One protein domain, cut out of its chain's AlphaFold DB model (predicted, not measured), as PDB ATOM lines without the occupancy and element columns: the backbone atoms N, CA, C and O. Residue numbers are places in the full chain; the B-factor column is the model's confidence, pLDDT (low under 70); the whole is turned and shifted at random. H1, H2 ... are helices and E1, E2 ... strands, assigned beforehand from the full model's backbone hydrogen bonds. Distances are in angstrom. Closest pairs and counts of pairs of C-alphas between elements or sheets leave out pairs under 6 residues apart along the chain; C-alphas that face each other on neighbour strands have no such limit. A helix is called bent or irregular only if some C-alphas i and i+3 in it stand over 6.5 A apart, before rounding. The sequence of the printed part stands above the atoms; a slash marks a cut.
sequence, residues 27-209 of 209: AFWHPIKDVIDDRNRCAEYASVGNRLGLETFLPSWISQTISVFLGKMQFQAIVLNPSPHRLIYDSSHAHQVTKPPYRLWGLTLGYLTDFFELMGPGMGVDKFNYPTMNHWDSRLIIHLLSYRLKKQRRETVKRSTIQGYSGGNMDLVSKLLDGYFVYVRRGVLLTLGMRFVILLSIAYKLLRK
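AT A GLANCE: This is residues 27 to 209 of the 209 residues of the protein "ARAD1B13244p" of Blastobotrys adeninivorans (UniProt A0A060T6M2). A small, strongly twisted sheet of three strands, E1, E2 and E4, stands beside a helical part made of the bent H4, the short H5 and the long H6, with H3 joining the two parts. Residues 91 to 96 stick out as a loop at the tip of the E3 to E4 link, and residues 196 to 209 stick out elsewhere as a helical tail. The printed part has 183 residues in the order H1 E1 H2 E2 E3 E4 H3 H4 H5 H6, of mixed class, and the sheet, in the order E1, E2, E4, is antiparallel. It is loose, with a radius of gyration of the C-alphas of 20.4 A and spans of 66 by 50 by 30 A.

HOW THE PARTS SIT: Start at H1, residues 32 to 36, which is on the sheet but only grazes it. In the sheet, E1, residues 41 to 47, is the antiparallel neighbour of E2, residues 72 to 80, with N 44 and O 75 at 2.9 A; E2 bends by 65 degrees at residue 76. E4, residues 102 to 105, is antiparallel to E2, with N 78 and O 104 at 2.8 A. E3, residues 87 to 89, pairs with no named strand, but residues 27 to 28 pair with its residues 87 to 88. H3, residues 106 to 119, only grazes the sheet, with residues 106 to 112. H4, residues 136 to 162, was assigned as one helix by its hydrogen bonds but is bent, with C-alphas 145 and 148 at 7.5 A; its arms H4a, residues 136 to 145, and H4b, residues 148 to 162, stand at 65 degrees. H5, residues 172 to 177, touches H3 through residues 110 to 114 of H3 alone, the closest C-alphas being Gly 110 and Val 173, 5.7 A. H4b and H5 form a helical hairpin at a shallow tilt of 7 degrees, closest at C-alphas 153 and 176, 5.5 A. H6, residues 180 to 207, touches H4a with its residues 183 to 191 alone, opposite ways at a steep tilt of 48 degrees, closest at C-alphas 142 and 187, 4.8 A. H2, residues 60 to 70, is not on the sheet and is close to H6 but not clearly touching it, 7.5 A between C-alphas 70 and 188. In each helix and arm every O i to N i+4 pair is within hydrogen-bond range.

IN THESE COORDINATES: Find C-alpha 32 at (43.902, 119.769, -4.355), where H1 begins. E1 measures 19.9 A, E2 21.8 A, H3 20.3 A and H4b 21.4 A from first to last C-alpha. H6 measures 40.9 A and ends at C-alpha 207, (13.034, 68.654, 4.964).

THE WHOLE: The C-alphas of Ser 166 and Lys 209, 69.5 A apart, are the two farthest. The printed part has no cut; E1 to H2, E3 to E4 and H3 to H4 are long links. The mean pLDDT of the printed part is 84.2, and residues 49 to 64, 90 to 98 and 162 to 169 are among those under 70.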
ATOM      1  N   ALA A  27      55.841 108.149  -5.375       88.19
ATOM      2  CA  ALA A  27      55.578 109.519  -4.945       88.19
ATOM      3  C   ALA A  27      55.080 110.356  -6.129       88.19
ATOM      4  O   ALA A  27      55.557 110.201  -7.255       88.19
ATOM      5  N   PHE A  28      54.096 111.225  -5.888       88.38
ATOM      6  CA  PHE A  28      53.546 112.092  -6.924       88.38
ATOM      7  C   PHE A  28      52.796 113.291  -6.359       88.38
ATOM      8  O   PHE A  28      52.220 113.241  -5.272       88.38
ATOM      9  N   TRP A  29      52.734 114.351  -7.159       87.69
ATOM     10  CA  TRP A  29      51.906 115.520  -6.888       87.69
ATOM     11  C   TRP A  29      50.501 115.340  -7.455       87.69
ATOM     12  O   TRP A  29      50.332 114.916  -8.603       87.69
ATOM     13  N   HIS A  30      49.486 115.720  -6.682       89.75
ATOM     14  CA  HIS A  30      48.096 115.684  -7.120       89.75
ATOM     15  C   HIS A  30      47.383 117.007  -6.794       89.75
ATOM     16  O   HIS A  30      47.528 117.501  -5.673       89.75
ATOM     17  N   PRO A  31      46.642 117.620  -7.738       91.56
ATOM     18  CA  PRO A  31      45.970 118.894  -7.490       91.56
ATOM     19  C   PRO A  31      44.898 118.788  -6.399       91.56
ATOM     20  O   PRO A  31      44.021 117.932  -6.461       91.56
ATOM     21  N   ILE A  32      44.898 119.725  -5.445       91.31
ATOM     22  CA  ILE A  32      43.902 119.769  -4.355       91.31
ATOM     23  C   ILE A  32      42.468 119.836  -4.900       91.31
ATOM     24  O   ILE A  32      41.579 119.158  -4.389       91.31
ATOM     25  N   LYS A  33      42.245 120.602  -5.975       91.31
ATOM     26  CA  LYS A  33      40.932 120.720  -6.629       91.31
ATOM     27  C   LYS A  33      40.362 119.369  -7.076       91.31
ATOM     28  O   LYS A  33      39.160 119.164  -6.962       91.31
ATOM     29  N   ASP A  34      41.218 118.446  -7.513       91.31
ATOM     30  CA  ASP A  34      40.800 117.127  -7.987       91.31
ATOM     31  C   ASP A  34      40.445 116.224  -6.795       91.31
ATOM     32  O   ASP A  34      39.541 115.400  -6.893       91.31
ATOM     33  N   VAL A  35      41.085 116.426  -5.637       91.81
ATOM     34  CA  VAL A  35      40.721 115.736  -4.387       91.81
ATOM     35  C   VAL A  35      39.373 116.231  -3.848       91.81
ATOM     36  O   VAL A  35      38.588 115.454  -3.311       91.81
ATOM     37  N   ILE A  36      39.075 117.523  -3.983       91.06
ATOM     38  CA  ILE A  36      37.819 118.104  -3.481       91.06
ATOM     39  C   ILE A  36      36.629 117.777  -4.406       91.06
ATOM     40  O   ILE A  36      35.481 117.744  -3.936       91.06
ATOM     41  N   ASP A  37      36.882 117.520  -5.695       91.38
ATOM     42  CA  ASP A  37      35.857 117.210  -6.695       91.38
ATOM     43  C   ASP A  37      35.113 115.901  -6.373       91.38
ATOM     44  O   ASP A  37      35.690 114.832  -6.156       91.38
ATOM     45  N   ASP A  38      33.785 115.979  -6.386       89.62
ATOM     46  CA  ASP A  38      32.904 114.850  -6.102       89.62
ATOM     47  C   ASP A  38      32.939 113.787  -7.199       89.62
ATOM     48  O   ASP A  38      32.646 112.620  -6.929       89.62
ATOM     49  N   ARG A  39      33.364 114.157  -8.414       91.75
ATOM     50  CA  ARG A  39      33.527 113.230  -9.543       91.75
ATOM     51  C   ARG A  39      34.605 112.176  -9.300       91.75
ATOM     52  O   ARG A  39      34.511 111.083  -9.849       91.75
ATOM     53  N   ASN A  40      35.593 112.483  -8.458       92.62
ATOM     54  CA  ASN A  40      36.698 111.576  -8.151       92.62
ATOM     55  C   ASN A  40      36.420 110.693  -6.927       92.62
ATOM     56  O   ASN A  40      37.250 109.856  -6.566       92.62
ATOM     57  N   ARG A  41      35.256 110.832  -6.280       92.81
ATOM     58  CA  ARG A  41      34.884 109.988  -5.140       92.81
ATOM     59  C   ARG A  41      34.567 108.568  -5.597       92.81
ATOM     60  O   ARG A  41      33.832 108.341  -6.554       92.81
ATOM     61  N   CYS A  42      35.076 107.597  -4.857       94.19
ATOM     62  CA  CYS A  42      34.827 106.180  -5.071       94.19
ATOM     63  C   CYS A  42      34.654 105.439  -3.736       94.19
ATOM     64  O   CYS A  42      34.627 106.041  -2.657       94.19
ATOM     65  N   ALA A  43      34.488 104.119  -3.815       93.06
ATOM     66  CA  ALA A  43      34.400 103.247  -2.656       93.06
ATOM     67  C   ALA A  43      35.603 102.302  -2.614       93.06
ATOM     68  O   ALA A  43      35.908 101.640  -3.608       93.06
ATOM     69  N   GLU A  44      36.241 102.211  -1.450       93.00
ATOM     70  CA  GLU A  44      37.249 101.193  -1.164       93.00
ATOM     71  C   GLU A  44      36.640 100.068  -0.330       93.00
ATOM     72  O   GLU A  44      35.914 100.319   0.634       93.00
ATOM     73  N   TYR A  45      36.931  98.819  -0.693       90.75
ATOM     74  CA  TYR A  45      36.322  97.649  -0.068       90.75
ATOM     75  C   TYR A  45      37.336  96.897   0.784       90.75
ATOM     76  O   TYR A  45      38.193  96.188   0.261       90.75
ATOM     77  N   ALA A  46      37.171  96.968   2.100       85.38
ATOM     78  CA  ALA A  46      38.016  96.250   3.041       85.38
ATOM     79  C   ALA A  46      37.277  95.065   3.675       85.38
ATOM     80  O   ALA A  46      36.062  95.102   3.894       85.38
ATOM     81  N   SER A  47      38.024  94.005   3.993       79.19
ATOM     82  CA  SER A  47      37.485  92.877   4.756       79.19
ATOM     83  C   SER A  47      37.127  93.308   6.182       79.19
ATOM     84  O   SER A  47      37.840  94.094   6.812       79.19
ATOM     85  N   VAL A  48      36.000  92.798   6.671       71.00
ATOM     86  CA  VAL A  48      35.380  93.199   7.939       71.00
ATOM     87  C   VAL A  48      36.050  92.524   9.139       71.00
ATOM     88  O   VAL A  48      36.124  93.137  10.206       71.00
ATOM     89  N   GLY A  49      36.535  91.288   8.955       61.47
ATOM     90  CA  GLY A  49      36.939  90.372  10.031       61.47
ATOM     91  C   GLY A  49      37.833  91.021  11.087       61.47
ATOM     92  O   GLY A  49      37.460  91.082  12.257       61.47
ATOM     93  N   ASN A  50      38.933  91.636  10.651       58.53
ATOM     94  CA  ASN A  50      39.920  92.226  11.561       58.53
ATOM     95  C   ASN A  50      39.513  93.616  12.079       58.53
ATOM     96  O   ASN A  50      40.109  94.130  13.019       58.53
ATOM     97  N   ARG A  51      38.515  94.265  11.463       66.56
ATOM     98  CA  ARG A  51      38.187  95.682  11.710       66.56
ATOM     99  C   ARG A  51      37.051  95.893  12.703       66.56
ATOM    100  O   ARG A  51      36.987  96.948  13.321       66.56
ATOM    101  N   LEU A  52      36.153  94.919  12.857       65.94
ATOM    102  CA  LEU A  52      35.037  95.015  13.808       65.94
ATOM    103  C   LEU A  52      35.330  94.391  15.180       65.94
ATOM    104  O   LEU A  52      34.432  94.366  16.021       65.94
ATOM    105  N   GLY A  53      36.548  93.884  15.410       62.75
ATOM    106  CA  GLY A  53      36.899  93.214  16.668       62.75
ATOM    107  C   GLY A  53      36.000  92.008  16.959       62.75
ATOM    108  O   GLY A  53      35.690  91.718  18.111       62.75
ATOM    109  N   LEU A  54      35.518  91.334  15.906       62.91
ATOM    110  CA  LEU A  54      34.654  90.156  16.034       62.91
ATOM    111  C   LEU A  54      35.375  89.017  16.770       62.91
ATOM    112  O   LEU A  54      34.732  88.279  17.507       62.91
ATOM    113  N   GLU A  55      36.701  88.935  16.640       60.94
ATOM    114  CA  GLU A  55      37.552  87.948  17.321       60.94
ATOM    115  C   GLU A  55      37.557  88.086  18.846       60.94
ATOM    116  O   GLU A  55      37.795  87.114  19.552       60.94
ATOM    117  N   THR A  56      37.226  89.263  19.385       62.31
ATOM    118  CA  THR A  56      37.091  89.448  20.838       62.31
ATOM    119  C   THR A  56      35.874  88.700  21.401       62.31
ATOM    120  O   THR A  56      35.782  88.493  22.606       62.31
ATOM    121  N   PHE A  57      34.922  88.302  20.552       60.12
ATOM    122  CA  PHE A  57      33.647  87.708  20.973       60.12
ATOM    123  C   PHE A  57      33.340  86.363  20.309       60.12
ATOM    124  O   PHE A  57      32.419  85.677  20.748       60.12
ATOM    125  N   LEU A  58      34.055  85.992  19.244       65.38
ATOM    126  CA  LEU A  58      33.799  84.786  18.461       65.38
ATOM    127  C   LEU A  58      35.113  84.040  18.178       65.38
ATOM    128  O   LEU A  58      36.105  84.686  17.842       65.38
ATOM    129  N   PRO A  59      35.120  82.695  18.247       69.12
ATOM    130  CA  PRO A  59      36.250  81.868  17.826       69.12
ATOM    131  C   PRO A  59      36.726  82.193  16.401       69.12
ATOM    132  O   PRO A  59      35.905  82.441  15.516       69.12
ATOM    133  N   SER A  60      38.034  82.111  16.139       68.81
ATOM    134  CA  SER A  60      38.646  82.491  14.850       68.81
ATOM    135  C   SER A  60      38.097  81.726  13.633       68.81
ATOM    136  O   SER A  60      38.052  82.246  12.522       68.81
ATOM    137  N   TRP A  61      37.612  80.495  13.817       68.81
ATOM    138  CA  TRP A  61      36.964  79.740  12.737       68.81
ATOM    139  C   TRP A  61      35.572  80.300  12.374       68.81
ATOM    140  O   TRP A  61      35.141  80.233  11.220       68.81
ATOM    141  N   ILE A  62      34.880  80.917  13.340       68.62
ATOM    142  CA  ILE A  62      33.599  81.602  13.129       68.62
ATOM    143  C   ILE A  62      33.827  82.981  12.501       68.62
ATOM    144  O   ILE A  62      33.084  83.369  11.603       68.62
ATOM    145  N   SER A  63      34.859  83.728  12.910       67.19
ATOM    146  CA  SER A  63      35.156  85.035  12.299       67.19
ATOM    147  C   SER A  63      35.478  84.905  10.802       67.19
ATOM    148  O   SER A  63      34.990  85.708  10.001       67.19
ATOM    149  N   GLN A  64      36.193  83.844  10.410       66.38
ATOM    150  CA  GLN A  64      36.509  83.522   9.015       66.38
ATOM    151  C   GLN A  64      35.242  83.255   8.179       66.38
ATOM    152  O   GLN A  64      35.070  83.822   7.099       66.38
ATOM    153  N   THR A  65      34.317  82.431   8.687       70.69
ATOM    154  CA  THR A  65      33.062  82.087   7.985       70.69
ATOM    155  C   THR A  65      32.087  83.261   7.941       70.69
ATOM    156  O   THR A  65      31.481  83.532   6.900       70.69
ATOM    157  N   ILE A  66      31.995  84.032   9.027       69.31
ATOM    158  CA  ILE A  66      31.228  85.279   9.061       69.31
ATOM    159  C   ILE A  66      31.773  86.263   8.036       69.31
ATOM    160  O   ILE A  66      30.976  86.871   7.335       69.31
ATOM    161  N   SER A  67      33.092  86.404   7.886       69.00
ATOM    162  CA  SER A  67      33.661  87.334   6.906       69.00
ATOM    163  C   SER A  67      33.229  87.020   5.466       69.00
ATOM    164  O   SER A  67      33.073  87.946   4.669       69.00
ATOM    165  N   VAL A  68      33.004  85.745   5.132       73.00
ATOM    166  CA  VAL A  68      32.485  85.330   3.818       73.00
ATOM    167  C   VAL A  68      31.015  85.719   3.666       73.00
ATOM    168  O   VAL A  68      30.638  86.320   2.662       73.00
ATOM    169  N   PHE A  69      30.187  85.435   4.673       76.81
ATOM    170  CA  PHE A  69      28.760  85.768   4.636       76.81
ATOM    171  C   PHE A  69      28.501  87.272   4.681       76.81
ATOM    172  O   PHE A  69      27.608  87.781   4.008       76.81
ATOM    173  N   LEU A  70      29.252  87.995   5.499       76.44
ATOM    174  CA  LEU A  70      29.024  89.402   5.789       76.44
ATOM    175  C   LEU A  70      29.496  90.316   4.653       76.44
ATOM    176  O   LEU A  70      29.011  91.440   4.532       76.44
ATOM    177  N   GLY A  71      30.406  89.831   3.809       82.31
ATOM    178  CA  GLY A  71      30.951  90.569   2.682       82.31
ATOM    179  C   GLY A  71      31.958  91.641   3.096       82.31
ATOM    180  O   GLY A  71      32.514  91.635   4.194       82.31
ATOM    181  N   LYS A  72      32.222  92.573   2.178       88.00
ATOM    182  CA  LYS A  72      33.191  93.656   2.384       88.00
ATOM    183  C   LYS A  72      32.517  94.895   2.968       88.00
ATOM    184  O   LYS A  72      31.370  95.216   2.638       88.00
ATOM    185  N   MET A  73      33.257  95.618   3.799       89.75
ATOM    186  CA  MET A  73      32.886  96.951   4.249       89.75
ATOM    187  C   MET A  73      33.366  97.964   3.220       89.75
ATOM    188  O   MET A  73      34.513  97.907   2.781       89.75
ATOM    189  N   GLN A  74      32.485  98.878   2.837       92.81
ATOM    190  CA  GLN A  74      32.810  99.967   1.936       92.81
ATOM    191  C   GLN A  74      33.198 101.206   2.747       92.81
ATOM    192  O   GLN A  74      32.500 101.604   3.688       92.81
ATOM    193  N   PHE A  75      34.309 101.809   2.361       93.44
ATOM    194  CA  PHE A  75      34.826 103.058   2.892       93.44
ATOM    195  C   PHE A  75      34.812 104.108   1.796       93.44
ATOM    196  O   PHE A  75      34.956 103.793   0.615       93.44
ATOM    197  N   GLN A  76      34.650 105.364   2.198       94.56
ATOM    198  CA  GLN A  76      34.841 106.469   1.278       94.56
ATOM    199  C   GLN A  76      36.299 106.515   0.825       94.56
ATOM    200  O   GLN A  76      37.216 106.379   1.639       94.56
ATOM    201  N   ALA A  77      36.482 106.709  -0.475       95.56
ATOM    202  CA  ALA A  77      37.777 106.847  -1.105       95.56
ATOM    203  C   ALA A  77      37.730 107.924  -2.196       95.56
ATOM    204  O   ALA A  77      36.654 108.338  -2.636       95.56
ATOM    205  N   ILE A  78      38.903 108.374  -2.624       95.00
ATOM    206  CA  ILE A  78      39.091 109.285  -3.751       95.00
ATOM    207  C   ILE A  78      40.065 108.632  -4.724       95.00
ATOM    208  O   ILE A  78      41.113 108.130  -4.315       95.00
ATOM    209  N   VAL A  79      39.710 108.618  -6.003       94.81
ATOM    210  CA  VAL A  79      40.583 108.157  -7.080       94.81
ATOM    211  C   VAL A  79      41.638 109.221  -7.353       94.81
ATOM    212  O   VAL A  79      41.304 110.360  -7.661       94.81
ATOM    213  N   LEU A  80      42.907 108.834  -7.282       92.44
ATOM    214  CA  LEU A  80      44.030 109.676  -7.666       92.44
ATOM    215  C   LEU A  80      44.604 109.161  -8.989       92.44
ATOM    216  O   LEU A  80      45.118 108.041  -9.066       92.44
ATOM    217  N   ASN A  81      44.534 110.008 -10.015       89.44
ATOM    218  CA  ASN A  81      45.079 109.754 -11.348       89.44
ATOM    219  C   ASN A  81      46.243 110.707 -11.628       89.44
ATOM    220  O   ASN A  81      46.056 111.749 -12.260       89.44
ATOM    221  N   PRO A  82      47.445 110.404 -11.117       85.12
ATOM    222  CA  PRO A  82      48.605 111.235 -11.378       85.12
ATOM    223  C   PRO A  82      49.010 111.162 -12.851       85.12
ATOM    224  O   PRO A  82      48.968 110.107 -13.485       85.12
ATOM    225  N   SER A  83      49.412 112.306 -13.402       79.19
ATOM    226  CA  SER A  83      49.943 112.357 -14.761       79.19
ATOM    227  C   SER A  83      51.291 111.627 -14.833       79.19
ATOM    228  O   SER A  83      52.093 111.793 -13.912       79.19
ATOM    229  N   PRO A  84      51.599 110.894 -15.923       74.00
ATOM    230  CA  PRO A  84      52.832 110.106 -16.035       74.00
ATOM    231  C   PRO A  84      54.121 110.882 -15.745       74.00
ATOM    232  O   PRO A  84      55.050 110.332 -15.174       74.00
ATOM    233  N   HIS A  85      54.159 112.174 -16.078       68.62
ATOM    234  CA  HIS A  85      55.321 113.042 -15.869       68.62
ATOM    235  C   HIS A  85      55.535 113.485 -14.410       68.62
ATOM    236  O   HIS A  85      56.585 114.028 -14.096       68.62
ATOM    237  N   ARG A  86      54.555 113.288 -13.515       69.94
ATOM    238  CA  ARG A  86      54.656 113.619 -12.074       69.94
ATOM    239  C   ARG A  86      54.738 112.379 -11.191       69.94
ATOM    240  O   ARG A  86      54.633 112.497  -9.975       69.94
ATOM    241  N   LEU A  87      54.851 111.206 -11.808       74.75
ATOM    242  CA  LEU A  87      54.968 109.927 -11.129       74.75
ATOM    243  C   LEU A  87      56.436 109.566 -10.975       74.75
ATOM    244  O   LEU A  87      57.134 109.368 -11.966       74.75
ATOM    245  N   ILE A  88      56.872 109.440  -9.730       79.38
ATOM    246  CA  ILE A  88      58.208 108.973  -9.383       79.38
ATOM    247  C   ILE A  88      58.048 107.548  -8.857       79.38
ATOM    248  O   ILE A  88      57.446 107.332  -7.801       79.38
ATOM    249  N   TYR A  89      58.534 106.582  -9.634       74.69
ATOM    250  CA  TYR A  89      58.551 105.163  -9.280       74.69
ATOM    251  C   TYR A  89      59.922 104.757  -8.760       74.69
ATOM    252  O   TYR A  89      60.941 105.261  -9.232       74.69
ATOM    253  N   ASP A  90      59.944 103.768  -7.871       69.38
ATOM    254  CA  ASP A  90      61.158 103.000  -7.634       69.38
ATOM    255  C   ASP A  90      61.438 102.077  -8.836       69.38
ATOM    256  O   ASP A  90      60.645 101.191  -9.170       69.38
ATOM    257  N   SER A  91      62.587 102.272  -9.483       60.44
ATOM    258  CA  SER A  91      63.088 101.416 -10.564       60.44
ATOM    259  C   SER A  91      63.395  99.985 -10.106       60.44
ATOM    260  O   SER A  91      63.378  99.071 -10.927       60.44
ATOM    261  N   SER A  92      63.628  99.772  -8.808       59.81
ATOM    262  CA  SER A  92      64.012  98.475  -8.227       59.81
ATOM    263  C   SER A  92      62.824  97.514  -8.086       59.81
ATOM    264  O   SER A  92      62.981  96.307  -8.257       59.81
ATOM    265  N   HIS A  93      61.619  98.043  -7.835       55.31
ATOM    266  CA  HIS A  93      60.385  97.266  -7.635       55.31
ATOM    267  C   HIS A  93      59.288  97.576  -8.663       55.31
ATOM    268  O   HIS A  93      58.126  97.225  -8.451       55.31
ATOM    269  N   ALA A  94      59.634  98.182  -9.805       55.56
ATOM    270  CA  ALA A  94      58.691  98.621 -10.840       55.56
ATOM    271  C   ALA A  94      57.698  97.532 -11.316       55.56
ATOM    272  O   ALA A  94      56.610  97.848 -11.798       55.56
ATOM    273  N   HIS A  95      58.032  96.247 -11.149       54.09
ATOM    274  CA  HIS A  95      57.157  95.118 -11.482       54.09
ATOM    275  C   HIS A  95      56.053  94.821 -10.445       54.09
ATOM    276  O   HIS A  95      55.071  94.170 -10.799       54.09
ATOM    277  N   GLN A  96      56.173  95.291  -9.197       57.97
ATOM    278  CA  GLN A  96      55.183  95.085  -8.125       57.97
ATOM    279  C   GLN A  96      54.351  96.333  -7.805       57.97
ATOM    280  O   GLN A  96      53.359  96.238  -7.078       57.97
ATOM    281  N   VAL A  97      54.714  97.503  -8.342       64.12
ATOM    282  CA  VAL A  97      53.963  98.732  -8.076       64.12
ATOM    283  C   VAL A  97      52.601  98.670  -8.767       64.12
ATOM    284  O   VAL A  97      52.491  98.466  -9.977       64.12
ATOM    285  N   THR A  98      51.539  98.869  -7.984       66.00
ATOM    286  CA  THR A  98      50.188  99.030  -8.525       66.00
ATOM    287  C   THR A  98      50.169 100.247  -9.443       66.00
ATOM    288  O   THR A  98      50.481 101.366  -9.038       66.00
ATOM    289  N   LYS A  99      49.848 100.012 -10.716       74.62
ATOM    290  CA  LYS A  99      49.670 101.087 -11.690       74.62
ATOM    291  C   LYS A  99      48.427 101.907 -11.315       74.62
ATOM    292  O   LYS A  99      47.486 101.331 -10.761       74.62
ATOM    293  N   PRO A 100      48.404 103.220 -11.614       81.31
ATOM    294  CA  PRO A 100      47.223 104.049 -11.400       81.31
ATOM    295  C   PRO A 100      45.986 103.420 -12.069       81.31
ATOM    296  O   PRO A 100      46.129 102.743 -13.094       81.31
ATOM    297  N   PRO A 101      44.774 103.631 -11.529       87.75
ATOM    298  CA  PRO A 101      44.399 104.611 -10.499       87.75
ATOM    299  C   PRO A 101      44.792 104.236  -9.059       87.75
ATOM    300  O   PRO A 101      44.544 103.115  -8.613       87.75
ATOM    301  N   TYR A 102      45.298 105.206  -8.290       91.69
ATOM    302  CA  TYR A 102      45.471 105.059  -6.839       91.69
ATOM    303  C   TYR A 102      44.193 105.437  -6.090       91.69
ATOM    304  O   TYR A 102      43.320 106.124  -6.621       91.69
ATOM    305  N   ARG A 103      44.076 104.997  -4.834       93.75
ATOM    306  CA  ARG A 103      42.929 105.310  -3.974       93.75
ATOM    307  C   ARG A 103      43.395 105.920  -2.663       93.75
ATOM    308  O   ARG A 103      44.145 105.298  -1.916       93.75
ATOM    309  N   LEU A 104      42.899 107.113  -2.369       94.62
ATOM    310  CA  LEU A 104      43.076 107.805  -1.102       94.62
ATOM    311  C   LEU A 104      41.873 107.519  -0.205       94.62
ATOM    312  O   LEU A 104      40.753 107.899  -0.536       94.62
ATOM    313  N   TRP A 105      42.085 106.848   0.922       94.88
ATOM    314  CA  TRP A 105      41.011 106.431   1.823       94.88
ATOM    315  C   TRP A 105      41.503 106.300   3.267       94.88
ATOM    316  O   TRP A 105      42.679 106.502   3.570       94.88
ATOM    317  N   GLY A 106      40.585 105.958   4.170       92.06
ATOM    318  CA  GLY A 106      40.911 105.679   5.565       92.06
ATOM    319  C   GLY A 106      41.334 106.926   6.338       92.06
ATOM    320  O   GLY A 106      40.747 107.995   6.179       92.06
ATOM    321  N   LEU A 107      42.336 106.771   7.204       91.69
ATOM    322  CA  LEU A 107      42.778 107.824   8.117       91.69
ATOM    323  C   LEU A 107      43.348 109.041   7.372       91.69
ATOM    324  O   LEU A 107      43.029 110.172   7.721       91.69
ATOM    325  N   THR A 108      44.115 108.817   6.302       93.69
ATOM    326  CA  THR A 108      44.679 109.895   5.476       93.69
ATOM    327  C   THR A 108      43.583 110.758   4.856       93.69
ATOM    328  O   THR A 108      43.667 111.983   4.888       93.69
ATOM    329  N   LEU A 109      42.515 110.132   4.348       94.62
ATOM    330  CA  LEU A 109      41.352 110.867   3.852       94.62
ATOM    331  C   LEU A 109      40.628 111.618   4.980       94.62
ATOM    332  O   LEU A 109      40.135 112.719   4.751       94.62
ATOM    333  N   GLY A 110      40.579 111.048   6.188       92.75
ATOM    334  CA  GLY A 110      40.031 111.709   7.373       92.75
ATOM    335  C   GLY A 110      40.737 113.032   7.675       92.75
ATOM    336  O   GLY A 110      40.082 114.069   7.727       92.75
ATOM    337  N   TYR A 111      42.071 113.016   7.750       92.00
ATOM    338  CA  TYR A 111      42.854 114.237   7.965       92.00
ATOM    339  C   TYR A 111      42.722 115.250   6.832       92.00
ATOM    340  O   TYR A 111      42.611 116.442   7.094       92.00
ATOM    341  N   LEU A 112      42.703 114.795   5.576       93.31
ATOM    342  CA  LEU A 112      42.496 115.702   4.445       93.31
ATOM    343  C   LEU A 112      41.104 116.331   4.459       93.31
ATOM    344  O   LEU A 112      40.963 117.495   4.113       93.31
ATOM    345  N   THR A 113      40.085 115.597   4.903       92.50
ATOM    346  CA  THR A 113      38.729 116.135   5.063       92.50
ATOM    347  C   THR A 113      38.700 117.238   6.122       92.50
ATOM    348  O   THR A 113      38.121 118.293   5.872       92.50
ATOM    349  N   ASP A 114      39.365 117.028   7.263       90.69
ATOM    350  CA  ASP A 114      39.499 118.050   8.307       90.69
ATOM    351  C   ASP A 114      40.306 119.265   7.796       90.69
ATOM    352  O   ASP A 114      39.928 120.411   8.036       90.69
ATOM    353  N   PHE A 115      41.366 119.035   7.013       90.81
ATOM    354  CA  PHE A 115      42.152 120.095   6.371       90.81
ATOM    355  C   PHE A 115      41.354 120.889   5.322       90.81
ATOM    356  O   PHE A 115      41.467 122.110   5.257       90.81
ATOM    357  N   PHE A 116      40.511 120.248   4.511       91.38
ATOM    358  CA  PHE A 116      39.673 120.974   3.550       91.38
ATOM    359  C   PHE A 116      38.628 121.842   4.239       91.38
ATOM    360  O   PHE A 116      38.321 122.921   3.741       91.38
ATOM    361  N   GLU A 117      38.132 121.420   5.401       88.50
ATOM    362  CA  GLU A 117      37.229 122.244   6.201       88.50
ATOM    363  C   GLU A 117      37.921 123.501   6.768       88.50
ATOM    364  O   GLU A 117      37.264 124.524   6.970       88.50
ATOM    365  N   LEU A 118      39.247 123.469   6.975       86.06
ATOM    366  CA  LEU A 118      40.027 124.677   7.280       86.06
ATOM    367  C   LEU A 118      40.137 125.627   6.096       86.06
ATOM    368  O   LEU A 118      40.110 126.841   6.278       86.06
ATOM    369  N   MET A 119      40.305 125.084   4.890       87.62
ATOM    370  CA  MET A 119      40.423 125.899   3.682       87.62
ATOM    371  C   MET A 119      39.115 126.640   3.362       87.62
ATOM    372  O   MET A 119      39.138 127.656   2.671       87.62
ATOM    373  N   GLY A 120      37.977 126.137   3.842       85.44
ATOM    374  CA  GLY A 120      36.674 126.743   3.624       85.44
ATOM    375  C   GLY A 120      35.534 125.891   4.191       85.44
ATOM    376  O   GLY A 120      35.580 124.660   4.107       85.44
ATOM    377  N   PRO A 121      34.489 126.530   4.745       82.75
ATOM    378  CA  PRO A 121      33.378 125.820   5.366       82.75
ATOM    379  C   PRO A 121      32.641 124.939   4.346       82.75
ATOM    380  O   PRO A 121      32.322 125.384   3.242       82.75
ATOM    381  N   GLY A 122      32.355 123.691   4.718       81.81
ATOM    382  CA  GLY A 122      31.602 122.726   3.911       81.81
ATOM    383  C   GLY A 122      32.396 122.007   2.812       81.81
ATOM    384  O   GLY A 122      31.841 121.144   2.128       81.81
ATOM    385  N   MET A 123      33.689 122.304   2.621       86.12
ATOM    386  CA  MET A 123      34.483 121.649   1.570       86.12
ATOM    387  C   MET A 123      34.882 120.210   1.909       86.12
ATOM    388  O   MET A 123      35.081 119.404   0.995       86.12
ATOM    389  N   GLY A 124      34.985 119.866   3.195       86.56
ATOM    390  CA  GLY A 124      35.361 118.527   3.640       86.56
ATOM    391  C   GLY A 124      34.174 117.760   4.205       86.56
ATOM    392  O   GLY A 124      33.705 116.771   3.627       86.56
ATOM    393  N   VAL A 125      33.696 118.216   5.361       87.88
ATOM    394  CA  VAL A 125      32.807 117.456   6.249       87.88
ATOM    395  C   VAL A 125      31.459 117.140   5.616       87.88
ATOM    396  O   VAL A 125      30.940 116.032   5.785       87.88
ATOM    397  N   ASP A 126      30.872 118.083   4.880       88.12
ATOM    398  CA  ASP A 126      29.547 117.880   4.288       88.12
ATOM    399  C   ASP A 126      29.543 116.705   3.304       88.12
ATOM    400  O   ASP A 126      28.571 115.945   3.232       88.12
ATOM    401  N   LYS A 127      30.679 116.484   2.643       89.44
ATOM    402  CA  LYS A 127      30.877 115.435   1.648       89.44
ATOM    403  C   LYS A 127      31.315 114.093   2.254       89.44
ATOM    404  O   LYS A 127      31.469 113.106   1.528       89.44
ATOM    405  N   PHE A 128      31.520 114.018   3.571       91.88
ATOM    406  CA  PHE A 128      31.934 112.791   4.246       91.88
ATOM    407  C   PHE A 128      30.835 111.717   4.214       91.88
ATOM    408  O   PHE A 128      29.682 111.957   4.602       91.88
ATOM    409  N   ASN A 129      31.213 110.502   3.806       92.88
ATOM    410  CA  ASN A 129      30.329 109.339   3.771       92.88
ATOM    411  C   ASN A 129      30.708 108.318   4.843       92.88
ATOM    412  O   ASN A 129      31.830 107.820   4.905       92.88
ATOM    413  N   TYR A 130      29.714 107.947   5.647       93.50
ATOM    414  CA  TYR A 130      29.880 106.945   6.688       93.50
ATOM    415  C   TYR A 130      30.188 105.564   6.094       93.50
ATOM    416  O   TYR A 130      29.441 105.109   5.221       93.50
ATOM    417  N   PRO A 131      31.199 104.852   6.620       92.88
ATOM    418  CA  PRO A 131      31.497 103.486   6.207       92.88
ATOM    419  C   PRO A 131      30.293 102.560   6.395       92.88
ATOM    420  O   PRO A 131      29.628 102.610   7.428       92.88
ATOM    421  N   THR A 132      29.982 101.701   5.432       92.75
ATOM    422  CA  THR A 132      28.827 100.793   5.551       92.75
ATOM    423  C   THR A 132      29.061  99.484   4.811       92.75
ATOM    424  O   THR A 132      30.051  99.322   4.107       92.75
ATOM    425  N   MET A 133      28.183  98.509   4.982       91.25
ATOM    426  CA  MET A 133      28.354  97.192   4.372       91.25
ATOM    427  C   MET A 133      27.997  97.212   2.885       91.25
ATOM    428  O   MET A 133      27.130  97.980   2.451       91.25
ATOM    429  N   ASN A 134      28.671  96.375   2.090       90.12
ATOM    430  CA  ASN A 134      28.391  96.279   0.660       90.12
ATOM    431  C   ASN A 134      26.964  95.767   0.397       90.12
ATOM    432  O   ASN A 134      26.251  96.347  -0.418       90.12
ATOM    433  N   HIS A 135      26.524  94.739   1.129       90.88
ATOM    434  CA  HIS A 135      25.199  94.148   0.941       90.88
ATOM    435  C   HIS A 135      24.065  95.100   1.345       90.88
ATOM    436  O   HIS A 135      24.159  95.824   2.336       90.88
ATOM    437  N   TRP A 136      22.976  95.074   0.575       91.50
ATOM    438  CA  TRP A 136      21.832  95.976   0.750       91.50
ATOM    439  C   TRP A 136      21.134  95.811   2.108       91.50
ATOM    440  O   TRP A 136      20.795  96.808   2.741       91.50
ATOM    441  N   ASP A 137      20.953  94.578   2.570       92.25
ATOM    442  CA  ASP A 137      20.242  94.248   3.807       92.25
ATOM    443  C   ASP A 137      20.949  94.818   5.045       92.25
ATOM    444  O   ASP A 137      20.378  95.604   5.802       92.25
ATOM    445  N   SER A 138      22.235  94.509   5.194       91.12
ATOM    446  CA  SER A 138      23.086  95.052   6.253       91.12
ATOM    447  C   SER A 138      23.210  96.566   6.154       91.12
ATOM    448  O   SER A 138      23.138  97.253   7.173       91.12
ATOM    449  N   ARG A 139      23.335  97.118   4.941       92.88
ATOM    450  CA  ARG A 139      23.362  98.568   4.718       92.88
ATOM    451  C   ARG A 139      22.081  99.235   5.213       92.88
ATOM    452  O   ARG A 139      22.173 100.267   5.875       92.88
ATOM    453  N   LEU A 140      20.918  98.652   4.926       94.88
ATOM    454  CA  LEU A 140      19.616  99.162   5.350       94.88
ATOM    455  C   LEU A 140      19.470  99.091   6.871       94.88
ATOM    456  O   LEU A 140      19.142 100.098   7.497       94.88
ATOM    457  N   ILE A 141      19.794  97.947   7.480       94.81
ATOM    458  CA  ILE A 141      19.739  97.770   8.938       94.81
ATOM    459  C   ILE A 141      20.664  98.779   9.631       94.81
ATOM    460  O   ILE A 141      20.244  99.485  10.548       94.81
ATOM    461  N   ILE A 142      21.911  98.912   9.170       94.69
ATOM    462  CA  ILE A 142      22.864  99.882   9.723       94.69
ATOM    463  C   ILE A 142      22.356 101.308   9.518       94.69
ATOM    464  O   ILE A 142      22.466 102.124  10.433       94.69
ATOM    465  N   HIS A 143      21.802 101.634   8.348       95.00
ATOM    466  CA  HIS A 143      21.248 102.957   8.074       95.00
ATOM    467  C   HIS A 143      20.141 103.311   9.070       95.00
ATOM    468  O   HIS A 143      20.224 104.365   9.694       95.00
ATOM    469  N   LEU A 144      19.179 102.409   9.288       96.50
ATOM    470  CA  LEU A 144      18.084 102.611  10.239       96.50
ATOM    471  C   LEU A 144      18.593 102.769  11.676       96.50
ATOM    472  O   LEU A 144      18.246 103.737  12.353       96.50
ATOM    473  N   LEU A 145      19.467 101.866  12.129       95.25
ATOM    474  CA  LEU A 145      20.009 101.896  13.491       95.25
ATOM    475  C   LEU A 145      20.842 103.155  13.760       95.25
ATOM    476  O   LEU A 145      20.784 103.714  14.853       95.25
ATOM    477  N   SER A 146      21.618 103.598  12.769       96.31
ATOM    478  CA  SER A 146      22.520 104.749  12.899       96.31
ATOM    479  C   SER A 146      21.886 106.087  12.514       96.31
ATOM    480  O   SER A 146      22.543 107.115  12.671       96.31
ATOM    481  N   TYR A 147      20.636 106.113  12.036       96.00
ATOM    482  CA  TYR A 147      20.000 107.318  11.488       96.00
ATOM    483  C   TYR A 147      20.009 108.492  12.475       96.00
ATOM    484  O   TYR A 147      20.476 109.585  12.149       96.00
ATOM    485  N   ARG A 148      19.557 108.249  13.714       95.69
ATOM    486  CA  ARG A 148      19.492 109.280  14.763       95.69
ATOM    487  C   ARG A 148      20.879 109.799  15.142       95.69
ATOM    488  O   ARG A 148      21.066 111.008  15.213       95.69
ATOM    489  N   LEU A 149      21.847 108.892  15.306       95.00
ATOM    490  CA  LEU A 149      23.231 109.258  15.612       95.00
ATOM    491  C   LEU A 149      23.812 110.132  14.496       95.00
ATOM    492  O   LEU A 149      24.321 111.210  14.770       95.00
ATOM    493  N   LYS A 150      23.708 109.693  13.237       94.31
ATOM    494  CA  LYS A 150      24.236 110.434  12.080       94.31
ATOM    495  C   LYS A 150      23.656 111.839  12.000       94.31
ATOM    496  O   LYS A 150      24.400 112.786  11.762       94.31
ATOM    497  N   LYS A 151      22.345 111.972  12.221       94.50
ATOM    498  CA  LYS A 151      21.671 113.272  12.242       94.50
ATOM    499  C   LYS A 151      22.230 114.166  13.356       94.50
ATOM    500  O   LYS A 151      22.695 115.263  13.063       94.50
ATOM    501  N   GLN A 152      22.288 113.660  14.587       93.31
ATOM    502  CA  GLN A 152      22.806 114.402  15.738       93.31
ATOM    503  C   GLN A 152      24.276 114.816  15.554       93.31
ATOM    504  O   GLN A 152      24.628 115.964  15.806       93.31
ATOM    505  N   ARG A 153      25.139 113.915  15.066       93.38
ATOM    506  CA  ARG A 153      26.568 114.207  14.856       93.38
ATOM    507  C   ARG A 153      26.793 115.251  13.769       93.38
ATOM    508  O   ARG A 153      27.602 116.151  13.974       93.38
ATOM    509  N   ARG A 154      26.061 115.180  12.650       91.44
ATOM    510  CA  ARG A 154      26.141 116.209  11.600       91.44
ATOM    511  C   ARG A 154      25.726 117.581  12.127       91.44
ATOM    512  O   ARG A 154      26.382 118.564  11.809       91.44
ATOM    513  N   GLU A 155      24.689 117.652  12.957       90.19
ATOM    514  CA  GLU A 155      24.266 118.910  13.584       90.19
ATOM    515  C   GLU A 155      25.324 119.454  14.559       90.19
ATOM    516  O   GLU A 155      25.653 120.639  14.501       90.19
ATOM    517  N   THR A 156      25.911 118.602  15.407       88.44
ATOM    518  CA  THR A 156      26.992 119.003  16.327       88.44
ATOM    519  C   THR A 156      28.218 119.520  15.581       88.44
ATOM    520  O   THR A 156      28.783 120.546  15.965       88.44
ATOM    521  N   VAL A 157      28.627 118.842  14.505       88.56
ATOM    522  CA  VAL A 157      29.790 119.266  13.720       88.56
ATOM    523  C   VAL A 157      29.505 120.577  12.994       88.56
ATOM    524  O   VAL A 157      30.314 121.487  13.103       88.56
ATOM    525  N   LYS A 158      28.323 120.754  12.388       86.19
ATOM    526  CA  LYS A 158      27.940 122.038  11.769       86.19
ATOM    527  C   LYS A 158      27.963 123.199  12.760       86.19
ATOM    528  O   LYS A 158      28.461 124.270  12.433       86.19
ATOM    529  N   ARG A 159      27.474 122.991  13.987       82.50
ATOM    530  CA  ARG A 159      27.577 123.998  15.058       82.50
ATOM    531  C   ARG A 159      29.032 124.306  15.414       82.50
ATOM    532  O   ARG A 159      29.360 125.470  15.616       82.50
ATOM    533  N   SER A 160      29.885 123.283  15.441       77.69
ATOM    534  CA  SER A 160      31.322 123.432  15.709       77.69
ATOM    535  C   SER A 160      32.032 124.208  14.594       77.69
ATOM    536  O   SER A 160      32.880 125.040  14.891       77.69
ATOM    537  N   THR A 161      31.651 123.999  13.330       74.69
ATOM    538  CA  THR A 161      32.158 124.780  12.192       74.69
ATOM    539  C   THR A 161      31.721 126.250  12.282       74.69
ATOM    540  O   THR A 161      32.513 127.144  12.000       74.69
ATOM    541  N   ILE A 162      30.480 126.525  12.716       65.38
ATOM    542  CA  ILE A 162      29.926 127.890  12.824       65.38
ATOM    543  C   ILE A 162      30.529 128.680  13.995       65.38
ATOM    544  O   ILE A 162      30.753 129.879  13.865       65.38
ATOM    545  N   GLN A 163      30.798 128.040  15.138       64.56
ATOM    546  CA  GLN A 163      31.342 128.720  16.325       64.56
ATOM    547  C   GLN A 163      32.828 129.102  16.209       64.56
ATOM    548  O   GLN A 163      33.395 129.637  17.160       64.56
ATOM    549  N   GLY A 164      33.444 128.885  15.043       57.53
ATOM    550  CA  GLY A 164      34.862 129.118  14.825       57.53
ATOM    551  C   GLY A 164      35.719 128.077  15.547       57.53
ATOM    552  O   GLY A 164      35.369 127.549  16.603       57.53
ATOM    553  N   TYR A 165      36.874 127.764  14.965       64.00
ATOM    554  CA  TYR A 165      37.846 126.796  15.479       64.00
ATOM    555  C   TYR A 165      38.577 127.319  16.730       64.00
ATOM    556  O   TYR A 165      39.795 127.444  16.758       64.00
ATOM    557  N   SER A 166      37.837 127.653  17.786       52.12
ATOM    558  CA  SER A 166      38.361 128.362  18.959       52.12
ATOM    559  C   SER A 166      39.182 127.476  19.912       52.12
ATOM    560  O   SER A 166      39.666 127.968  20.926       52.12
ATOM    561  N   GLY A 167      39.329 126.176  19.630       58.56
ATOM    562  CA  GLY A 167      39.899 125.208  20.577       58.56
ATOM    563  C   GLY A 167      41.038 124.332  20.057       58.56
ATOM    564  O   GLY A 167      41.401 123.388  20.750       58.56
ATOM    565  N   GLY A 168      41.553 124.558  18.842       60.41
ATOM    566  CA  GLY A 168      42.685 123.795  18.280       60.41
ATOM    567  C   GLY A 168      42.448 122.295  18.013       60.41
ATOM    568  O   GLY A 168      43.272 121.658  17.365       60.41
ATOM    569  N   ASN A 169      41.324 121.720  18.451       67.38
ATOM    570  CA  ASN A 169      40.961 120.323  18.209       67.38
ATOM    571  C   ASN A 169      40.153 120.181  16.914       67.38
ATOM    572  O   ASN A 169      38.923 120.311  16.909       67.38
ATOM    573  N   MET A 170      40.858 119.904  15.818       74.62
ATOM    574  CA  MET A 170      40.271 119.549  14.526       74.62
ATOM    575  C   MET A 170      40.252 118.041  14.344       74.62
ATOM    576  O   MET A 170      41.164 117.435  13.791       74.62
ATOM    577  N   ASP A 171      39.191 117.446  14.856       85.19
ATOM    578  CA  ASP A 171      38.916 116.021  14.773       85.19
ATOM    579  C   ASP A 171      37.478 115.814  14.271       85.19
ATOM    580  O   ASP A 171      36.698 115.058  14.850       85.19
ATOM    581  N   LEU A 172      37.073 116.541  13.220       89.69
ATOM    582  CA  LEU A 172      35.673 116.583  12.783       89.69
ATOM    583  C   LEU A 172      35.235 115.222  12.248       89.69
ATOM    584  O   LEU A 172      34.186 114.717  12.655       89.69
ATOM    585  N   VAL A 173      36.053 114.582  11.407       90.94
ATOM    586  CA  VAL A 173      35.785 113.211  10.946       90.94
ATOM    587  C   VAL A 173      35.727 112.228  12.119       90.94
ATOM    588  O   VAL A 173      34.848 111.361  12.152       90.94
ATOM    589  N   SER A 174      36.590 112.388  13.123       89.75
ATOM    590  CA  SER A 174      36.551 111.569  14.341       89.75
ATOM    591  C   SER A 174      35.246 111.774  15.116       89.75
ATOM    592  O   SER A 174      34.581 110.796  15.457       89.75
ATOM    593  N   LYS A 175      34.803 113.023  15.306       90.69
ATOM    594  CA  LYS A 175      33.513 113.372  15.930       90.69
ATOM    595  C   LYS A 175      32.313 112.844  15.144       90.69
ATOM    596  O   LYS A 175      31.309 112.462  15.749       90.69
ATOM    597  N   LEU A 176      32.396 112.795  13.812       92.25
ATOM    598  CA  LEU A 176      31.359 112.177  12.980       92.25
ATOM    599  C   LEU A 176      31.270 110.674  13.234       92.25
ATOM    600  O   LEU A 176      30.159 110.147  13.307       92.25
ATOM    601  N   LEU A 177      32.416 109.998  13.348       92.56
ATOM    602  CA  LEU A 177      32.514 108.551  13.548       92.56
ATOM    603  C   LEU A 177      32.337 108.111  15.008       92.56
ATOM    604  O   LEU A 177      32.141 106.918  15.255       92.56
ATOM    605  N   ASP A 178      32.355 109.038  15.965       91.88
ATOM    606  CA  ASP A 178      32.250 108.730  17.388       91.88
ATOM    607  C   ASP A 178      30.944 107.988  17.738       91.88
ATOM    608  O   ASP A 178      29.819 108.467  17.530       91.88
ATOM    609  N   GLY A 179      31.106 106.773  18.264       90.31
ATOM    610  CA  GLY A 179      30.023 105.836  18.572       90.31
ATOM    611  C   GLY A 179      29.387 105.145  17.354       90.31
ATOM    612  O   GLY A 179      28.578 104.233  17.529       90.31
ATOM    613  N   TYR A 180      29.753 105.500  16.118       93.44
ATOM    614  CA  TYR A 180      29.134 104.943  14.908       93.44
ATOM    615  C   TYR A 180      29.358 103.433  14.765       93.44
ATOM    616  O   TYR A 180      28.426 102.685  14.453       93.44
ATOM    617  N   PHE A 181      30.574 102.961  15.044       90.19
ATOM    618  CA  PHE A 181      30.931 101.548  14.886       90.19
ATOM    619  C   PHE A 181      30.153 100.612  15.821       90.19
ATOM    620  O   PHE A 181      29.959  99.443  15.485       90.19
ATOM    621  N   VAL A 182      29.607 101.120  16.933       89.75
ATOM    622  CA  VAL A 182      28.691 100.354  17.796       89.75
ATOM    623  C   VAL A 182      27.422  99.968  17.029       89.75
ATOM    624  O   VAL A 182      26.974  98.822  17.100       89.75
ATOM    625  N   TYR A 183      26.864 100.890  16.242       92.00
ATOM    626  CA  TYR A 183      25.683 100.631  15.413       92.00
ATOM    627  C   TYR A 183      26.003  99.741  14.217       92.00
ATOM    628  O   TYR A 183      25.192  98.880  13.878       92.00
ATOM    629  N   VAL A 184      27.186  99.897  13.614       90.44
ATOM    630  CA  VAL A 184      27.664  98.992  12.554       90.44
ATOM    631  C   VAL A 184      27.715  97.561  13.081       90.44
ATOM    632  O   VAL A 184      27.124  96.665  12.482       90.44
ATOM    633  N   ARG A 185      28.338  97.352  14.247       87.31
ATOM    634  CA  ARG A 185      28.434  96.036  14.886       87.31
ATOM    635  C   ARG A 185      27.061  95.449  15.221       87.31
ATOM    636  O   ARG A 185      26.805  94.290  14.907       87.31
ATOM    637  N   ARG A 186      26.159  96.235  15.820       89.50
ATOM    638  CA  ARG A 186      24.780  95.790  16.108       89.50
ATOM    639  C   ARG A 186      24.015  95.432  14.831       89.50
ATOM    640  O   ARG A 186      23.341  94.409  14.798       89.50
ATOM    641  N   GLY A 187      24.155  96.232  13.773       91.06
ATOM    642  CA  GLY A 187      23.506  95.974  12.489       91.06
ATOM    643  C   GLY A 187      24.014  94.705  11.808       91.06
ATOM    644  O   GLY A 187      23.221  93.919  11.294       91.06
ATOM    645  N   VAL A 188      25.322  94.460  11.880       88.25
ATOM    646  CA  VAL A 188      25.961  93.215  11.435       88.25
ATOM    647  C   VAL A 188      25.391  92.000  12.167       88.25
ATOM    648  O   VAL A 188      24.961  91.051  11.512       88.25
ATOM    649  N   LEU A 189      25.312  92.041  13.501       87.31
ATOM    650  CA  LEU A 189      24.760  90.939  14.301       87.31
ATOM    651  C   LEU A 189      23.290  90.662  13.961       87.31
ATOM    652  O   LEU A 189      22.911  89.508  13.774       87.31
ATOM    653  N   LEU A 190      22.479  91.713  13.813       91.50
ATOM    654  CA  LEU A 190      21.073  91.580  13.424       91.50
ATOM    655  C   LEU A 190      20.915  90.994  12.019       91.50
ATOM    656  O   LEU A 190      20.042  90.158  11.800       91.50
ATOM    657  N   THR A 191      21.783  91.378  11.082       91.62
ATOM    658  CA  THR A 191      21.760  90.836   9.716       91.62
ATOM    659  C   THR A 191      22.121  89.353   9.712       91.62
ATOM    660  O   THR A 191      21.442  88.561   9.064       91.62
ATOM    661  N   LEU A 192      23.160  88.955  10.452       89.31
ATOM    662  CA  LEU A 192      23.535  87.545  10.589       89.31
ATOM    663  C   LEU A 192      22.406  86.725  11.221       89.31
ATOM    664  O   LEU A 192      22.057  85.675  10.686       89.31
ATOM    665  N   GLY A 193      21.796  87.227  12.299       89.94
ATOM    666  CA  GLY A 193      20.656  86.572  12.945       89.94
ATOM    667  C   GLY A 193      19.459  86.413  12.004       89.94
ATOM    668  O   GLY A 193      18.913  85.320  11.874       89.94
ATOM    669  N   MET A 194      19.100  87.473  11.274       93.12
ATOM    670  CA  MET A 194      18.022  87.439  10.281       93.12
ATOM    671  C   MET A 194      18.305  86.419   9.170       93.12
ATOM    672  O   MET A 194      17.441  85.604   8.846       93.12
ATOM    673  N   ARG A 195      19.520  86.421   8.607       91.31
ATOM    674  CA  ARG A 195      19.923  85.468   7.561       91.31
ATOM    675  C   ARG A 195      19.890  84.025   8.062       91.31
ATOM    676  O   ARG A 195      19.417  83.152   7.342       91.31
ATOM    677  N   PHE A 196      20.329  83.781   9.295       91.44
ATOM    678  CA  PHE A 196      20.293  82.457   9.913       91.44
ATOM    679  C   PHE A 196      18.860  81.924  10.063       91.44
ATOM    680  O   PHE A 196      18.582  80.794   9.667       91.44
ATOM    681  N   VAL A 197      17.924  82.752  10.542       94.31
ATOM    682  CA  VAL A 197      16.502  82.376  10.665       94.31
ATOM    683  C   VAL A 197      15.876  82.068   9.301       94.31
ATOM    684  O   VAL A 197      15.119  81.103   9.176       94.31
ATOM    685  N   ILE A 198      16.205  82.848   8.266       93.50
ATOM    686  CA  ILE A 198      15.727  82.603   6.897       93.50
ATOM    687  C   ILE A 198      16.246  81.258   6.378       93.50
ATOM    688  O   ILE A 198      15.459  80.460   5.870       93.50
ATOM    689  N   LEU A 199      17.540  80.974   6.548       92.00
ATOM    690  CA  LEU A 199      18.141  79.704   6.127       92.00
ATOM    691  C   LEU A 199      17.521  78.508   6.860       92.00
ATOM    692  O   LEU A 199      17.156  77.529   6.211       92.00
ATOM    693  N   LEU A 200      17.324  78.606   8.179       94.38
ATOM    694  CA  LEU A 200      16.636  77.573   8.958       94.38
ATOM    695  C   LEU A 200      15.193  77.361   8.490       94.38
ATOM    696  O   LEU A 200      14.749  76.223   8.360       94.38
ATOM    697  N   SER A 201      14.467  78.440   8.191       94.62
ATOM    698  CA  SER A 201      13.083  78.365   7.706       94.62
ATOM    699  C   SER A 201      12.990  77.677   6.340       94.62
ATOM    700  O   SER A 201      12.062  76.905   6.095       94.62
ATOM    701  N   ILE A 202      13.953  77.938   5.452       94.56
ATOM    702  CA  ILE A 202      14.051  77.280   4.142       94.56
ATOM    703  C   ILE A 202      14.398  75.799   4.319       94.56
ATOM    704  O   ILE A 202      13.715  74.952   3.746       94.56
ATOM    705  N   ALA A 203      15.397  75.475   5.144       94.50
ATOM    706  CA  ALA A 203      15.796  74.095   5.418       94.50
ATOM    707  C   ALA A 203      14.646  73.278   6.027       94.50
ATOM    708  O   ALA A 203      14.369  72.172   5.571       94.50
ATOM    709  N   TYR A 204      13.916  73.853   6.987       96.06
ATOM    710  CA  TYR A 204      12.733  73.226   7.578       96.06
ATOM    711  C   TYR A 204      11.643  72.944   6.532       96.06
ATOM    712  O   TYR A 204      11.058  71.864   6.524       96.06
ATOM    713  N   LYS A 205      11.385  73.887   5.612       95.38
ATOM    714  CA  LYS A 205      10.425  73.677   4.515       95.38
ATOM    715  C   LYS A 205      10.879  72.613   3.514       95.38
ATOM    716  O   LYS A 205      10.020  71.932   2.964       95.38
ATOM    717  N   LEU A 206      12.182  72.492   3.260       95.06
ATOM    718  CA  LEU A 206      12.738  71.485   2.351       95.06
ATOM    719  C   LEU A 206      12.722  70.082   2.963       95.06
ATOM    720  O   LEU A 206      12.366  69.149   2.265       95.06
ATOM    721  N   LEU A 207      13.045  69.942   4.252       93.56
ATOM    722  CA  LEU A 207      13.034  68.654   4.964       93.56
ATOM    723  C   LEU A 207      11.624  68.111   5.234       93.56
ATOM    724  O   LEU A 207      11.468  66.936   5.553       93.56
ATOM    725  N   ARG A 208      10.604  68.973   5.173       90.88
ATOM    726  CA  ARG A 208       9.195  68.597   5.356       90.88
ATOM    727  C   ARG A 208       8.492  68.236   4.036       90.88
ATOM    728  O   ARG A 208       7.346  67.795   4.083       90.88
ATOM    729  N   LYS A 209       9.135  68.463   2.888       68.12
ATOM    730  CA  LYS A 209       8.693  67.960   1.580       68.12
ATOM    731  C   LYS A 209       9.294  66.588   1.324       68.12
ATOM    732  O   LYS A 209       8.580  65.793   0.684       68.12
TER     733      LYS A 209